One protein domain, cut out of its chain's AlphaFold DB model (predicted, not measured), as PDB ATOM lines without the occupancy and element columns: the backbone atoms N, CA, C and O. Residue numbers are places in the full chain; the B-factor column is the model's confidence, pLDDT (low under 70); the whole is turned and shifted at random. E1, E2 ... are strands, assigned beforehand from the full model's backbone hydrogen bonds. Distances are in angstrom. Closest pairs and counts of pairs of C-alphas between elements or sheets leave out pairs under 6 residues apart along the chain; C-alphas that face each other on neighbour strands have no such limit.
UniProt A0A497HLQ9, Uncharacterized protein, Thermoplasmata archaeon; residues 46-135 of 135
ATOM      1  N   TYR A  46      21.364 -44.795  31.455       91.88
ATOM      2  CA  TYR A  46      20.702 -46.087  31.515       91.88
ATOM      3  C   TYR A  46      19.495 -46.143  30.583       91.88
ATOM      4  O   TYR A  46      18.905 -45.115  30.254       91.88
ATOM      5  N   ASN A  47      19.123 -47.360  30.203       92.88
ATOM      6  CA  ASN A  47      17.878 -47.686  29.528       92.88
ATOM      7  C   ASN A  47      17.004 -48.510  30.472       92.88
ATOM      8  O   ASN A  47      17.506 -49.319  31.251       92.88
ATOM      9  N   VAL A  48      15.695 -48.308  30.384       92.44
ATOM     10  CA  VAL A  48      14.706 -49.056  31.160       92.44
ATOM     11  C   VAL A  48      14.068 -50.083  30.240       92.44
ATOM     12  O   VAL A  48      13.473 -49.707  29.228       92.44
ATOM     13  N   ASP A  49      14.172 -51.358  30.595       90.12
ATOM     14  CA  ASP A  49      13.412 -52.422  29.956       90.12
ATOM     15  C   ASP A  49      12.191 -52.755  30.820       90.12
ATOM     16  O   ASP A  49      12.289 -53.361  31.888       90.12
ATOM     17  N   LYS A  50      11.022 -52.327  30.338       87.44
ATOM     18  CA  LYS A  50       9.730 -52.546  30.998       87.44
ATOM     19  C   LYS A  50       9.165 -53.947  30.784       87.44
ATOM     20  O   LYS A  50       8.226 -54.321  31.467       87.44
ATOM     21  N   VAL A  51       9.690 -54.711  29.826       87.88
ATOM     22  CA  VAL A  51       9.234 -56.090  29.595       87.88
ATOM     23  C   VAL A  51       9.804 -57.006  30.670       87.88
ATOM     24  O   VAL A  51       9.114 -57.891  31.165       87.88
ATOM     25  N   THR A  52      11.065 -56.783  31.040       87.56
ATOM     26  CA  THR A  52      11.782 -57.597  32.031       87.56
ATOM     27  C   THR A  52      11.909 -56.928  33.399       87.56
ATOM     28  O   THR A  52      12.533 -57.497  34.294       87.56
ATOM     29  N   ASN A  53      11.333 -55.734  33.574       90.25
ATOM     30  CA  ASN A  53      11.472 -54.900  34.768       90.25
ATOM     31  C   ASN A  53      12.932 -54.737  35.208       90.25
ATOM     32  O   ASN A  53      13.312 -55.047  36.340       90.25
ATOM     33  N   SER A  54      13.771 -54.286  34.275       92.25
ATOM     34  CA  SER A  54      15.210 -54.156  34.478       92.25
ATOM     35  C   SER A  54      15.768 -52.824  33.978       92.25
ATOM     36  O   SER A  54      15.152 -52.100  33.188       92.25
ATOM     37  N   ILE A  55      16.958 -52.483  34.465       92.00
ATOM     38  CA  ILE A  55      17.732 -51.325  34.014       92.00
ATOM     39  C   ILE A  55      19.014 -51.824  33.372       92.00
ATOM     40  O   ILE A  55      19.797 -52.514  34.016       92.00
ATOM     41  N   ILE A  56      19.268 -51.400  32.139       91.06
ATOM     42  CA  ILE A  56      20.542 -51.629  31.462       91.06
ATOM     43  C   ILE A  56      21.361 -50.352  31.570       91.06
ATOM     44  O   ILE A  56      20.970 -49.297  31.067       91.06
ATOM     45  N   ILE A  57      22.515 -50.435  32.215       89.94
ATOM     46  CA  ILE A  57      23.440 -49.321  32.328       89.94
ATOM     47  C   ILE A  57      24.122 -49.132  30.976       89.94
ATOM     48  O   ILE A  57      24.834 -50.000  30.485       89.94
ATOM     49  N   VAL A  58      23.909 -47.979  30.355       85.25
ATOM     50  CA  VAL A  58      24.549 -47.607  29.084       85.25
ATOM     51  C   VAL A  58      25.937 -47.033  29.357       85.25
ATOM     52  O   VAL A  58      26.892 -47.305  28.633       85.25
ATOM     53  N   LYS A  59      26.056 -46.264  30.439       82.81
ATOM     54  CA  LYS A  59      27.306 -45.684  30.910       82.81
ATOM     55  C   LYS A  59      27.330 -45.743  32.424       82.81
ATOM     56  O   LYS A  59      26.383 -45.305  33.072       82.81
ATOM     57  N   GLY A  60      28.396 -46.315  32.968       73.62
ATOM     58  CA  GLY A  60      28.605 -46.442  34.401       73.62
ATOM     59  C   GLY A  60      29.622 -45.427  34.910       73.62
ATOM     60  O   GLY A  60      30.610 -45.130  34.235       73.62
ATOM     61  N   SER A  61      29.401 -44.913  36.118       70.50
ATOM     62  CA  SER A  61      30.390 -44.088  36.805       70.50
ATOM     63  C   SER A  61      31.447 -45.001  37.419       70.50
ATOM     64  O   SER A  61      31.278 -45.513  38.527       70.50
ATOM     65  N   ASN A  62      32.564 -45.178  36.718       59.34
ATOM     66  CA  ASN A  62      33.723 -45.850  37.285       59.34
ATOM     67  C   ASN A  62      34.377 -44.967  38.360       59.34
ATOM     68  O   ASN A  62      34.814 -43.853  38.085       59.34
ATOM     69  N   SER A  63      34.545 -45.538  39.554       48.78
ATOM     70  CA  SER A  63      35.504 -45.096  40.577       48.78
ATOM     71  C   SER A  63      35.110 -43.907  41.468       48.78
ATOM     72  O   SER A  63      35.856 -42.940  41.577       48.78
ATOM     73  N   TYR A  64      34.041 -44.037  42.261       48.09
ATOM     74  CA  TYR A  64      34.172 -43.590  43.655       48.09
ATOM     75  C   TYR A  64      34.563 -44.795  44.497       48.09
ATOM     76  O   TYR A  64      33.716 -45.547  44.977       48.09
ATOM     77  N   LYS A  65      35.874 -44.971  44.687       44.84
ATOM     78  CA  LYS A  65      36.366 -45.704  45.850       44.84
ATOM     79  C   LYS A  65      36.064 -44.826  47.060       44.84
ATOM     80  O   LYS A  65      36.912 -44.049  47.490       44.84
ATOM     81  N   TYR A  66      34.846 -44.907  47.592       44.91
ATOM     82  CA  TYR A  66      34.731 -44.714  49.030       44.91
ATOM     83  C   TYR A  66      35.711 -45.710  49.658       44.91
ATOM     84  O   TYR A  66      35.823 -46.839  49.171       44.91
ATOM     85  N   ALA A  67      36.490 -45.260  50.645       40.53
ATOM     86  CA  ALA A  67      37.312 -46.161  51.446       40.53
ATOM     87  C   ALA A  67      36.454 -47.387  51.791       40.53
ATOM     88  O   ALA A  67      35.303 -47.195  52.186       40.53
ATOM     89  N   GLU A  68      36.958 -48.596  51.520       45.97
ATOM     90  CA  GLU A  68      36.221 -49.853  51.701       45.97
ATOM     91  C   GLU A  68      35.341 -49.790  52.954       45.97
ATOM     92  O   GLU A  68      35.840 -49.620  54.065       45.97
ATOM     93  N   GLY A  69      34.018 -49.844  52.782       50.66
ATOM     94  CA  GLY A  69      33.129 -49.586  53.908       50.66
ATOM     95  C   GLY A  69      31.661 -49.525  53.529       50.66
ATOM     96  O   GLY A  69      31.174 -48.461  53.167       50.66
ATOM     97  N   THR A  70      30.995 -50.684  53.631       56.25
ATOM     98  CA  THR A  70      29.561 -50.965  53.925       56.25
ATOM     99  C   THR A  70      28.435 -50.248  53.154       56.25
ATOM    100  O   THR A  70      27.286 -50.712  53.175       56.25
ATOM    101  N   THR A  71      28.713 -49.162  52.438       60.66
ATOM    102  CA  THR A  71      27.721 -48.307  51.785       60.66
ATOM    103  C   THR A  71      27.802 -48.482  50.261       60.66
ATOM    104  O   THR A  71      28.854 -48.254  49.672       60.66
ATOM    105  N   PRO A  72      26.713 -48.912  49.609       67.88
ATOM    106  CA  PRO A  72      26.630 -49.129  48.175       67.88
ATOM    107  C   PRO A  72      26.574 -47.783  47.473       67.88
ATOM    108  O   PRO A  72      25.943 -46.837  47.954       67.88
ATOM    109  N   ASN A  73      27.211 -47.711  46.310       76.88
ATOM    110  CA  ASN A  73      27.320 -46.454  45.590       76.88
ATOM    111  C   ASN A  73      26.007 -46.072  44.888       76.88
ATOM    112  O   ASN A  73      25.656 -44.891  44.864       76.88
ATOM    113  N   LEU A  74      25.256 -47.060  44.388       83.25
ATOM    114  CA  LEU A  74      23.946 -46.868  43.766       83.25
ATOM    115  C   LEU A  74      22.830 -47.419  44.654       83.25
ATOM    116  O   LEU A  74      22.883 -48.569  45.094       83.25
ATOM    117  N   VAL A  75      21.817 -46.589  44.895       88.06
ATOM    118  CA  VAL A  75      20.655 -46.912  45.726       88.06
ATOM    119  C   VAL A  75      19.380 -46.543  44.996       88.06
ATOM    120  O   VAL A  75      19.301 -45.489  44.373       88.06
ATOM    121  N   PHE A  76      18.371 -47.392  45.116       91.38
ATOM    122  CA  PHE A  76      17.030 -47.149  44.617       91.38
ATOM    123  C   PHE A  76      16.109 -46.917  45.805       91.38
ATOM    124  O   PHE A  76      16.083 -47.713  46.736       91.38
ATOM    125  N   ARG A  77      15.372 -45.813  45.801       92.25
ATOM    126  CA  ARG A  77      14.395 -45.498  46.842       92.25
ATOM    127  C   ARG A  77      12.992 -45.587  46.271       92.25
ATOM    128  O   ARG A  77      12.734 -44.942  45.258       92.25
ATOM    129  N   ASP A  78      12.116 -46.353  46.902       92.75
ATOM    130  CA  ASP A  78      10.711 -46.400  46.494       92.75
ATOM    131  C   ASP A  78       9.903 -45.198  47.020       92.75
ATOM    132  O   ASP A  78      10.401 -44.345  47.763       92.75
ATOM    133  N   GLU A  79       8.629 -45.138  46.643       89.69
ATOM    134  CA  GLU A  79       7.683 -44.097  47.065       89.69
ATOM    135  C   GLU A  79       7.421 -44.091  48.582       89.69
ATOM    136  O   GLU A  79       7.050 -43.059  49.140       89.69
ATOM    137  N   SER A  80       7.646 -45.221  49.259       89.00
ATOM    138  CA  SER A  80       7.501 -45.363  50.715       89.00
ATOM    139  C   SER A  80       8.770 -44.965  51.480       89.00
ATOM    140  O   SER A  80       8.771 -44.942  52.710       89.00
ATOM    141  N   GLY A  81       9.853 -44.635  50.773       86.81
ATOM    142  CA  GLY A  81      11.145 -44.294  51.357       86.81
ATOM    143  C   GLY A  81      12.035 -45.500  51.670       86.81
ATOM    144  O   GLY A  81      13.114 -45.307  52.233       86.81
ATOM    145  N   ASN A  82      11.633 -46.716  51.289       89.81
ATOM    146  CA  ASN A  82      12.464 -47.903  51.450       89.81
ATOM    147  C   ASN A  82      13.666 -47.822  50.511       89.81
ATOM    148  O   ASN A  82      13.538 -47.452  49.342       89.81
ATOM    149  N   GLU A  83      14.841 -48.180  51.026       89.56
ATOM    150  CA  GLU A  83      16.078 -48.187  50.253       89.56
ATOM    151  C   GLU A  83      16.454 -49.600  49.813       89.56
ATOM    152  O   GLU A  83      16.544 -50.537  50.611       89.56
ATOM    153  N   TYR A  84      16.733 -49.695  48.524       88.69
ATOM    154  CA  TYR A  84      17.135 -50.879  47.803       88.69
ATOM    155  C   TYR A  84      18.526 -50.676  47.221       88.69
ATOM    156  O   TYR A  84      18.913 -49.574  46.824       88.69
ATOM    157  N   TYR A  85      19.284 -51.754  47.152       87.12
ATOM    158  CA  TYR A  85      20.698 -51.728  46.809       87.12
ATOM    159  C   TYR A  85      20.984 -52.744  45.715       87.12
ATOM    160  O   TYR A  85      20.308 -53.770  45.646       87.12
ATOM    161  N   VAL A  86      22.008 -52.480  44.903       84.88
ATOM    162  CA  VAL A  86      22.498 -53.450  43.919       84.88
ATOM    163  C   VAL A  86      23.384 -54.470  44.630       84.88
ATOM    164  O   VAL A  86      24.408 -54.110  45.226       84.88
ATOM    165  N   GLN A  87      22.962 -55.729  44.605       83.19
ATOM    166  CA  GLN A  87      23.739 -56.859  45.099       83.19
ATOM    167  C   GLN A  87      24.782 -57.310  44.062       83.19
ATOM    168  O   GLN A  87      24.746 -56.881  42.913       83.19
ATOM    169  N   ALA A  88      25.734 -58.157  44.460       76.12
ATOM    170  CA  ALA A  88      26.837 -58.603  43.598       76.12
ATOM    171  C   ALA A  88      26.398 -59.355  42.325       76.12
ATOM    172  O   ALA A  88      27.168 -59.442  41.374       76.12
ATOM    173  N   ASP A  89      25.183 -59.900  42.302       79.69
ATOM    174  CA  ASP A  89      24.559 -60.554  41.148       79.69
ATOM    175  C   ASP A  89      23.759 -59.581  40.263       79.69
ATOM    176  O   ASP A  89      22.995 -60.019  39.405       79.69
ATOM    177  N   LEU A  90      23.914 -58.268  40.474       83.69
ATOM    178  CA  LEU A  90      23.132 -57.215  39.828       83.69
ATOM    179  C   LEU A  90      21.616 -57.331  40.089       83.69
ATOM    180  O   LEU A  90      20.797 -56.872  39.292       83.69
ATOM    181  N   SER A  91      21.210 -57.900  41.223       86.31
ATOM    182  CA  SER A  91      19.814 -57.881  41.664       86.31
ATOM    183  C   SER A  91      19.544 -56.753  42.660       86.31
ATOM    184  O   SER A  91      20.418 -56.325  43.424       86.31
ATOM    185  N   ILE A  92      18.306 -56.268  42.677       87.12
ATOM    186  CA  ILE A  92      17.807 -55.409  43.742       87.12
ATOM    187  C   ILE A  92      17.565 -56.225  45.014       87.12
ATOM    188  O   ILE A  92      16.875 -57.242  45.011       87.12
ATOM    189  N   GLY A  93      18.101 -55.736  46.133       83.31
ATOM    190  CA  GLY A  93      17.853 -56.283  47.466       83.31
ATOM    191  C   GLY A  93      17.581 -55.222  48.523       83.31
ATOM    192  O   GLY A  93      17.877 -54.040  48.341       83.31
ATOM    193  N   THR A  94      17.058 -55.664  49.665       79.88
ATOM    194  CA  THR A  94      16.863 -54.856  50.878       79.88
ATOM    195  C   THR A  94      17.887 -55.250  51.953       79.88
ATOM    196  O   THR A  94      18.323 -56.396  52.035       79.88
ATOM    197  N   GLY A  95      18.303 -54.298  52.797       68.25
ATOM    198  CA  GLY A  95      19.174 -54.570  53.957       68.25
ATOM    199  C   GLY A  95      20.692 -54.495  53.717       68.25
ATOM    200  O   GLY A  95      21.165 -54.227  52.613       68.25
ATOM    201  N   THR A  96      21.474 -54.667  54.792       59.28
ATOM    202  CA  THR A  96      22.932 -54.416  54.905       59.28
ATOM    203  C   THR A  96      23.812 -55.615  54.530       59.28
ATOM    204  O   THR A  96      24.778 -55.916  55.228       59.28
ATOM    205  N   SER A  97      23.477 -56.331  53.455       57.50
ATOM    206  CA  SER A  97      24.310 -57.446  52.977       57.50
ATOM    207  C   SER A  97      25.731 -56.986  52.625       57.50
ATOM    208  O   SER A  97      25.935 -55.887  52.107       57.50
ATOM    209  N   ASN A  98      26.708 -57.861  52.871       56.97
ATOM    210  CA  ASN A  98      28.121 -57.651  52.546       56.97
ATOM    211  C   ASN A  98      28.399 -57.664  51.029       56.97
ATOM    212  O   ASN A  98      29.456 -57.214  50.597       56.97
ATOM    213  N   LEU A  99      27.465 -58.166  50.214       61.12
ATOM    214  CA  LEU A  99      27.611 -58.304  48.761       61.12
ATOM    215  C   LEU A  99      27.016 -57.105  48.017       61.12
ATOM    216  O   LEU A  99      26.152 -57.265  47.163       61.12
ATOM    217  N   ARG A 100      27.440 -55.890  48.366       72.69
ATOM    218  CA  ARG A 100      26.968 -54.651  47.733       72.69
ATOM    219  C   ARG A 100      27.886 -54.256  46.589       72.69
ATOM    220  O   ARG A 100      29.094 -54.118  46.777       72.69
ATOM    221  N   GLN A 101      27.311 -54.036  45.414       71.12
ATOM    222  CA  GLN A 101      28.081 -53.637  44.251       71.12
ATOM    223  C   GLN A 101      28.494 -52.166  44.374       71.12
ATOM    224  O   GLN A 101      27.674 -51.248  44.432       71.12
ATOM    225  N   THR A 102      29.802 -51.940  44.461       67.50
ATOM    226  CA  THR A 102      30.397 -50.602  44.591       67.50
ATOM    227  C   THR A 102      30.793 -50.012  43.240       67.50
ATOM    228  O   THR A 102      31.000 -48.808  43.129       67.50
ATOM    229  N   THR A 103      30.865 -50.828  42.191       74.12
ATOM    230  CA  THR A 103      31.218 -50.377  40.840       74.12
ATOM    231  C   THR A 103      30.120 -50.767  39.877       74.12
ATOM    232  O   THR A 103      29.733 -51.928  39.842       74.12
ATOM    233  N   ILE A 104      29.636 -49.804  39.098       78.56
ATOM    234  CA  ILE A 104      28.640 -50.032  38.056       78.56
ATOM    235  C   ILE A 104      29.222 -49.547  36.736       78.56
ATOM    236  O   ILE A 104      29.722 -48.422  36.655       78.56
ATOM    237  N   SER A 105      29.165 -50.407  35.727       82.38
ATOM    238  CA  SER A 105      29.777 -50.239  34.410       82.38
ATOM    239  C   SER A 105      28.725 -50.236  33.303       82.38
ATOM    240  O   SER A 105      27.604 -50.707  33.479       82.38
ATOM    241  N   GLY A 106      29.087 -49.701  32.134       85.50
ATOM    242  CA  GLY A 106      28.261 -49.869  30.938       85.50
ATOM    243  C   GLY A 106      28.135 -51.355  30.583       85.50
ATOM    244  O   GLY A 106      29.140 -52.060  30.557       85.50
ATOM    245  N   GLY A 107      26.915 -51.810  30.319       84.38
ATOM    246  CA  GLY A 107      26.558 -53.207  30.074       84.38
ATOM    247  C   GLY A 107      25.924 -53.916  31.275       84.38
ATOM    248  O   GLY A 107      25.280 -54.942  31.072       84.38
ATOM    249  N   ASP A 108      26.048 -53.374  32.491       87.38
ATOM    250  CA  ASP A 108      25.439 -53.973  33.681       87.38
ATOM    251  C   ASP A 108      23.906 -53.954  33.575       87.38
ATOM    252  O   ASP A 108      23.307 -52.925  33.250       87.38
ATOM    253  N   MET A 109      23.265 -55.084  33.875       91.06
ATOM    254  CA  MET A 109      21.810 -55.228  33.874       91.06
ATOM    255  C   MET A 109      21.315 -55.438  35.301       91.06
ATOM    256  O   MET A 109      21.506 -56.509  35.867       91.06
ATOM    257  N   ILE A 110      20.666 -54.424  35.869       91.50
ATOM    258  CA  ILE A 110      20.092 -54.482  37.214       91.50
ATOM    259  C   ILE A 110      18.670 -55.031  37.115       91.50
ATOM    260  O   ILE A 110      17.850 -54.494  36.369       91.50
ATOM    261  N   THR A 111      18.370 -56.077  37.876       92.12
ATOM    262  CA  THR A 111      17.085 -56.797  37.836       92.12
ATOM    263  C   THR A 111      16.406 -56.835  39.208       92.12
ATOM    264  O   THR A 111      16.976 -56.391  40.205       92.12
ATOM    265  N   GLY A 112      15.175 -57.351  39.279       89.38
ATOM    266  CA  GLY A 112      14.444 -57.511  40.544       89.38
ATOM    267  C   GLY A 112      13.636 -56.282  40.971       89.38
ATOM    268  O   GLY A 112      13.315 -56.140  42.149       89.38
ATOM    269  N   PHE A 113      13.315 -55.386  40.032       91.62
ATOM    270  CA  PHE A 113      12.388 -54.288  40.287       91.62
ATOM    271  C   PHE A 113      10.949 -54.806  40.352       91.62
ATOM    272  O   PHE A 113      10.542 -55.646  39.548       91.62
ATOM    273  N   ASN A 114      10.170 -54.276  41.296       90.06
ATOM    274  CA  ASN A 114       8.754 -54.605  41.410       90.06
ATOM    275  C   ASN A 114       7.932 -53.789  40.407       90.06
ATOM    276  O   ASN A 114       8.098 -52.572  40.303       90.06
ATOM    277  N   GLU A 115       7.009 -54.459  39.718       90.12
ATOM    278  CA  GLU A 115       6.052 -53.820  38.814       90.12
ATOM    279  C   GLU A 115       5.118 -52.868  39.576       90.12
ATOM    280  O   GLU A 115       4.705 -53.133  40.708       90.12
ATOM    281  N   GLY A 116       4.785 -51.739  38.956       87.62
ATOM    282  CA  GLY A 116       3.909 -50.710  39.502       87.62
ATOM    283  C   GLY A 116       4.595 -49.742  40.467       87.62
ATOM    284  O   GLY A 116       3.984 -48.730  40.820       87.62
ATOM    285  N   ILE A 117       5.845 -50.006  40.862       90.06
ATOM    286  CA  ILE A 117       6.590 -49.198  41.832       90.06
ATOM    287  C   ILE A 117       7.470 -48.166  41.124       90.06
ATOM    288  O   ILE A 117       8.182 -48.459  40.158       90.06
ATOM    289  N   THR A 118       7.452 -46.939  41.647       92.50
ATOM    290  CA  THR A 118       8.390 -45.891  41.246       92.50
ATOM    291  C   THR A 118       9.645 -45.947  42.110       92.50
ATOM    292  O   THR A 118       9.574 -45.867  43.334       92.50
ATOM    293  N   TYR A 119      10.806 -46.008  41.465       91.75
ATOM    294  CA  TYR A 119      12.115 -45.985  42.098       91.75
ATOM    295  C   TYR A 119      12.877 -44.717  41.725       91.75
ATOM    296  O   TYR A 119      13.056 -44.390  40.553       91.75
ATOM    297  N   THR A 120      13.385 -44.017  42.732       93.75
ATOM    298  CA  THR A 120      14.341 -42.921  42.571       93.75
ATOM    299  C   THR A 120      15.750 -43.466  42.725       93.75
ATOM    300  O   THR A 120      16.118 -43.975  43.782       93.75
ATOM    301  N   MET A 121      16.544 -43.349  41.670       90.56
ATOM    302  CA  MET A 121      17.924 -43.794  41.619       90.56
ATOM    303  C   MET A 121      18.857 -42.695  42.138       90.56
ATOM    304  O   MET A 121      18.869 -41.570  41.630       90.56
ATOM    305  N   VAL A 122      19.647 -43.026  43.155       87.12
ATOM    306  CA  VAL A 122      20.489 -42.096  43.911       87.12
ATOM    307  C   VAL A 122      21.921 -42.612  43.958       87.12
ATOM    308  O   VAL A 122      22.183 -43.735  44.388       87.12
ATOM    309  N   TRP A 123      22.865 -41.755  43.576       83.44
ATOM    310  CA  TRP A 123      24.285 -41.965  43.820       83.44
ATOM    311  C   TRP A 123      24.641 -41.503  45.231       83.44
ATOM    312  O   TRP A 123      24.743 -40.302  45.492       83.44
ATOM    313  N   LYS A 124      24.829 -42.442  46.158       80.31
ATOM    314  CA  LYS A 124      25.091 -42.137  47.575       80.31
ATOM    315  C   LYS A 124      26.363 -41.325  47.825       80.31
ATOM    316  O   LYS A 124      26.277 -40.404  48.634       80.31
ATOM    317  N   PRO A 125      27.499 -41.559  47.135       76.56
ATOM    318  CA  PRO A 125      28.721 -40.789  47.370       76.56
ATOM    319  C   PRO A 125      28.543 -39.270  47.275       76.56
ATOM    320  O   PRO A 125      29.236 -38.524  47.959       76.56
ATOM    321  N   THR A 126      27.617 -38.801  46.435       77.44
ATOM    322  CA  THR A 126      27.345 -37.367  46.245       77.44
ATOM    323  C   THR A 126      25.906 -36.973  46.585       77.44
ATOM    324  O   THR A 126      25.542 -35.808  46.417       77.44
ATOM    325  N   ASN A 127      25.083 -37.927  47.035       81.75
ATOM    326  CA  ASN A 127      23.624 -37.819  47.148       81.75
ATOM    327  C   ASN A 127      22.944 -37.250  45.887       81.75
ATOM    328  O   ASN A 127      21.914 -36.579  45.968       81.75
ATOM    329  N   GLN A 128      23.521 -37.494  44.709       83.44
ATOM    330  CA  GLN A 128      22.960 -37.028  43.448       83.44
ATOM    331  C   GLN A 128      21.825 -37.952  43.008       83.44
ATOM    332  O   GLN A 128      22.012 -39.162  42.895       83.44
ATOM    333  N   ILE A 129      20.660 -37.377  42.711       87.88
ATOM    334  CA  ILE A 129      19.589 -38.093  42.016       87.88
ATOM    335  C   ILE A 129      20.006 -38.233  40.555       87.88
ATOM    336  O   ILE A 129      20.294 -37.237  39.891       87.88
ATOM    337  N   ILE A 130      20.064 -39.471  40.076       87.19
ATOM    338  CA  ILE A 130      20.397 -39.775  38.683       87.19
ATOM    339  C   ILE A 130      19.116 -39.792  37.843       87.19
ATOM    340  O   ILE A 130      19.106 -39.292  36.724       87.19
ATOM    341  N   GLY A 131      18.020 -40.316  38.398       88.12
ATOM    342  CA  GLY A 131      16.713 -40.286  37.752       88.12
ATOM    343  C   GLY A 131      15.642 -41.039  38.533       88.12
ATOM    344  O   GLY A 131      15.923 -41.662  39.556       88.12
ATOM    345  N   THR A 132      14.412 -40.977  38.037       92.44
ATOM    346  CA  THR A 132      13.250 -41.662  38.610       92.44
ATOM    347  C   THR A 132      12.609 -42.528  37.536       92.44
ATOM    348  O   THR A 132      12.462 -42.098  36.392       92.44
ATOM    349  N   ILE A 133      12.271 -43.764  37.890       91.50
ATOM    350  CA  ILE A 133      11.830 -44.802  36.959       91.50
ATOM    351  C   ILE A 133      10.598 -45.473  37.540       91.50
ATOM    352  O   ILE A 133      10.570 -45.775  38.725       91.50
ATOM    353  N   LYS A 134       9.606 -45.734  36.694       89.31
ATOM    354  CA  LYS A 134       8.447 -46.551  37.034       89.31
ATOM    355  C   LYS A 134       8.420 -47.774  36.128       89.31
ATOM    356  O   LYS A 134       8.502 -47.611  34.902       89.31
ATOM    357  N   PHE A 135       8.325 -48.937  36.757       82.44
ATOM    358  CA  PHE A 135       8.133 -50.221  36.097       82.44
ATOM    359  C   PHE A 135       6.645 -50.514  35.972       82.44
ATOM    360  O   PHE A 135       5.913 -50.272  36.958       82.44
TER     361      PHE A 135
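AT A GLANCE: This is residues 46 to 135 of the 135 residues of an uncharacterized protein of Thermoplasmata archaeon (UniProt A0A497HLQ9). There is little regular structure here: a strongly twisted sheet of five strands, a separate hairpin of E1 and E2, and long loops, one pairing with E2. The 90 printed residues hold no named helix and seven strands, E1 to E7, all strand; the sheet runs E5 E4 E3 E6 E7, antiparallel. It is compact, radius of gyration of the C-alphas 12.1 A, spans 36 by 27 by 23 A.

IN THESE COORDINATES: Find E7, residues 128 to 134, 18.5 A long, ending at C-alpha 134 (8.447, -46.551, 37.034). E6 is residues 118 to 123, E3 74 to 78, E4 83 to 86, E5 92 to 94. E1, 46 to 49, begins at C-alpha 46 (20.702, -46.087, 31.515); E2 is 54 to 59.

HOW THE PARTS SIT: E3 E4 E5 form a meander, each the antiparallel neighbour of the one before; E6, antiparallel neighbour of E3, completes a Greek key. Within hydrogen-bond range find N 84 and O 76, 2.7 A; N 93 and O 85, 3.0 A; N 77 and O 120, 2.8 A. Hairpin E6 and E7 has N 121 and O 131, 2.8 A; hairpin E1 and E2, N 47 and O 56, 2.8 A. The closest C-alphas of E1 and E7, Val 48 and Ile 133, are 7.7 A apart.

THE WHOLE: The printed part has no cut. Residues 60 to 73 and 95 to 117 are long links; pLDDT is under 70 at 62 to 72, 95 to 99 and 102.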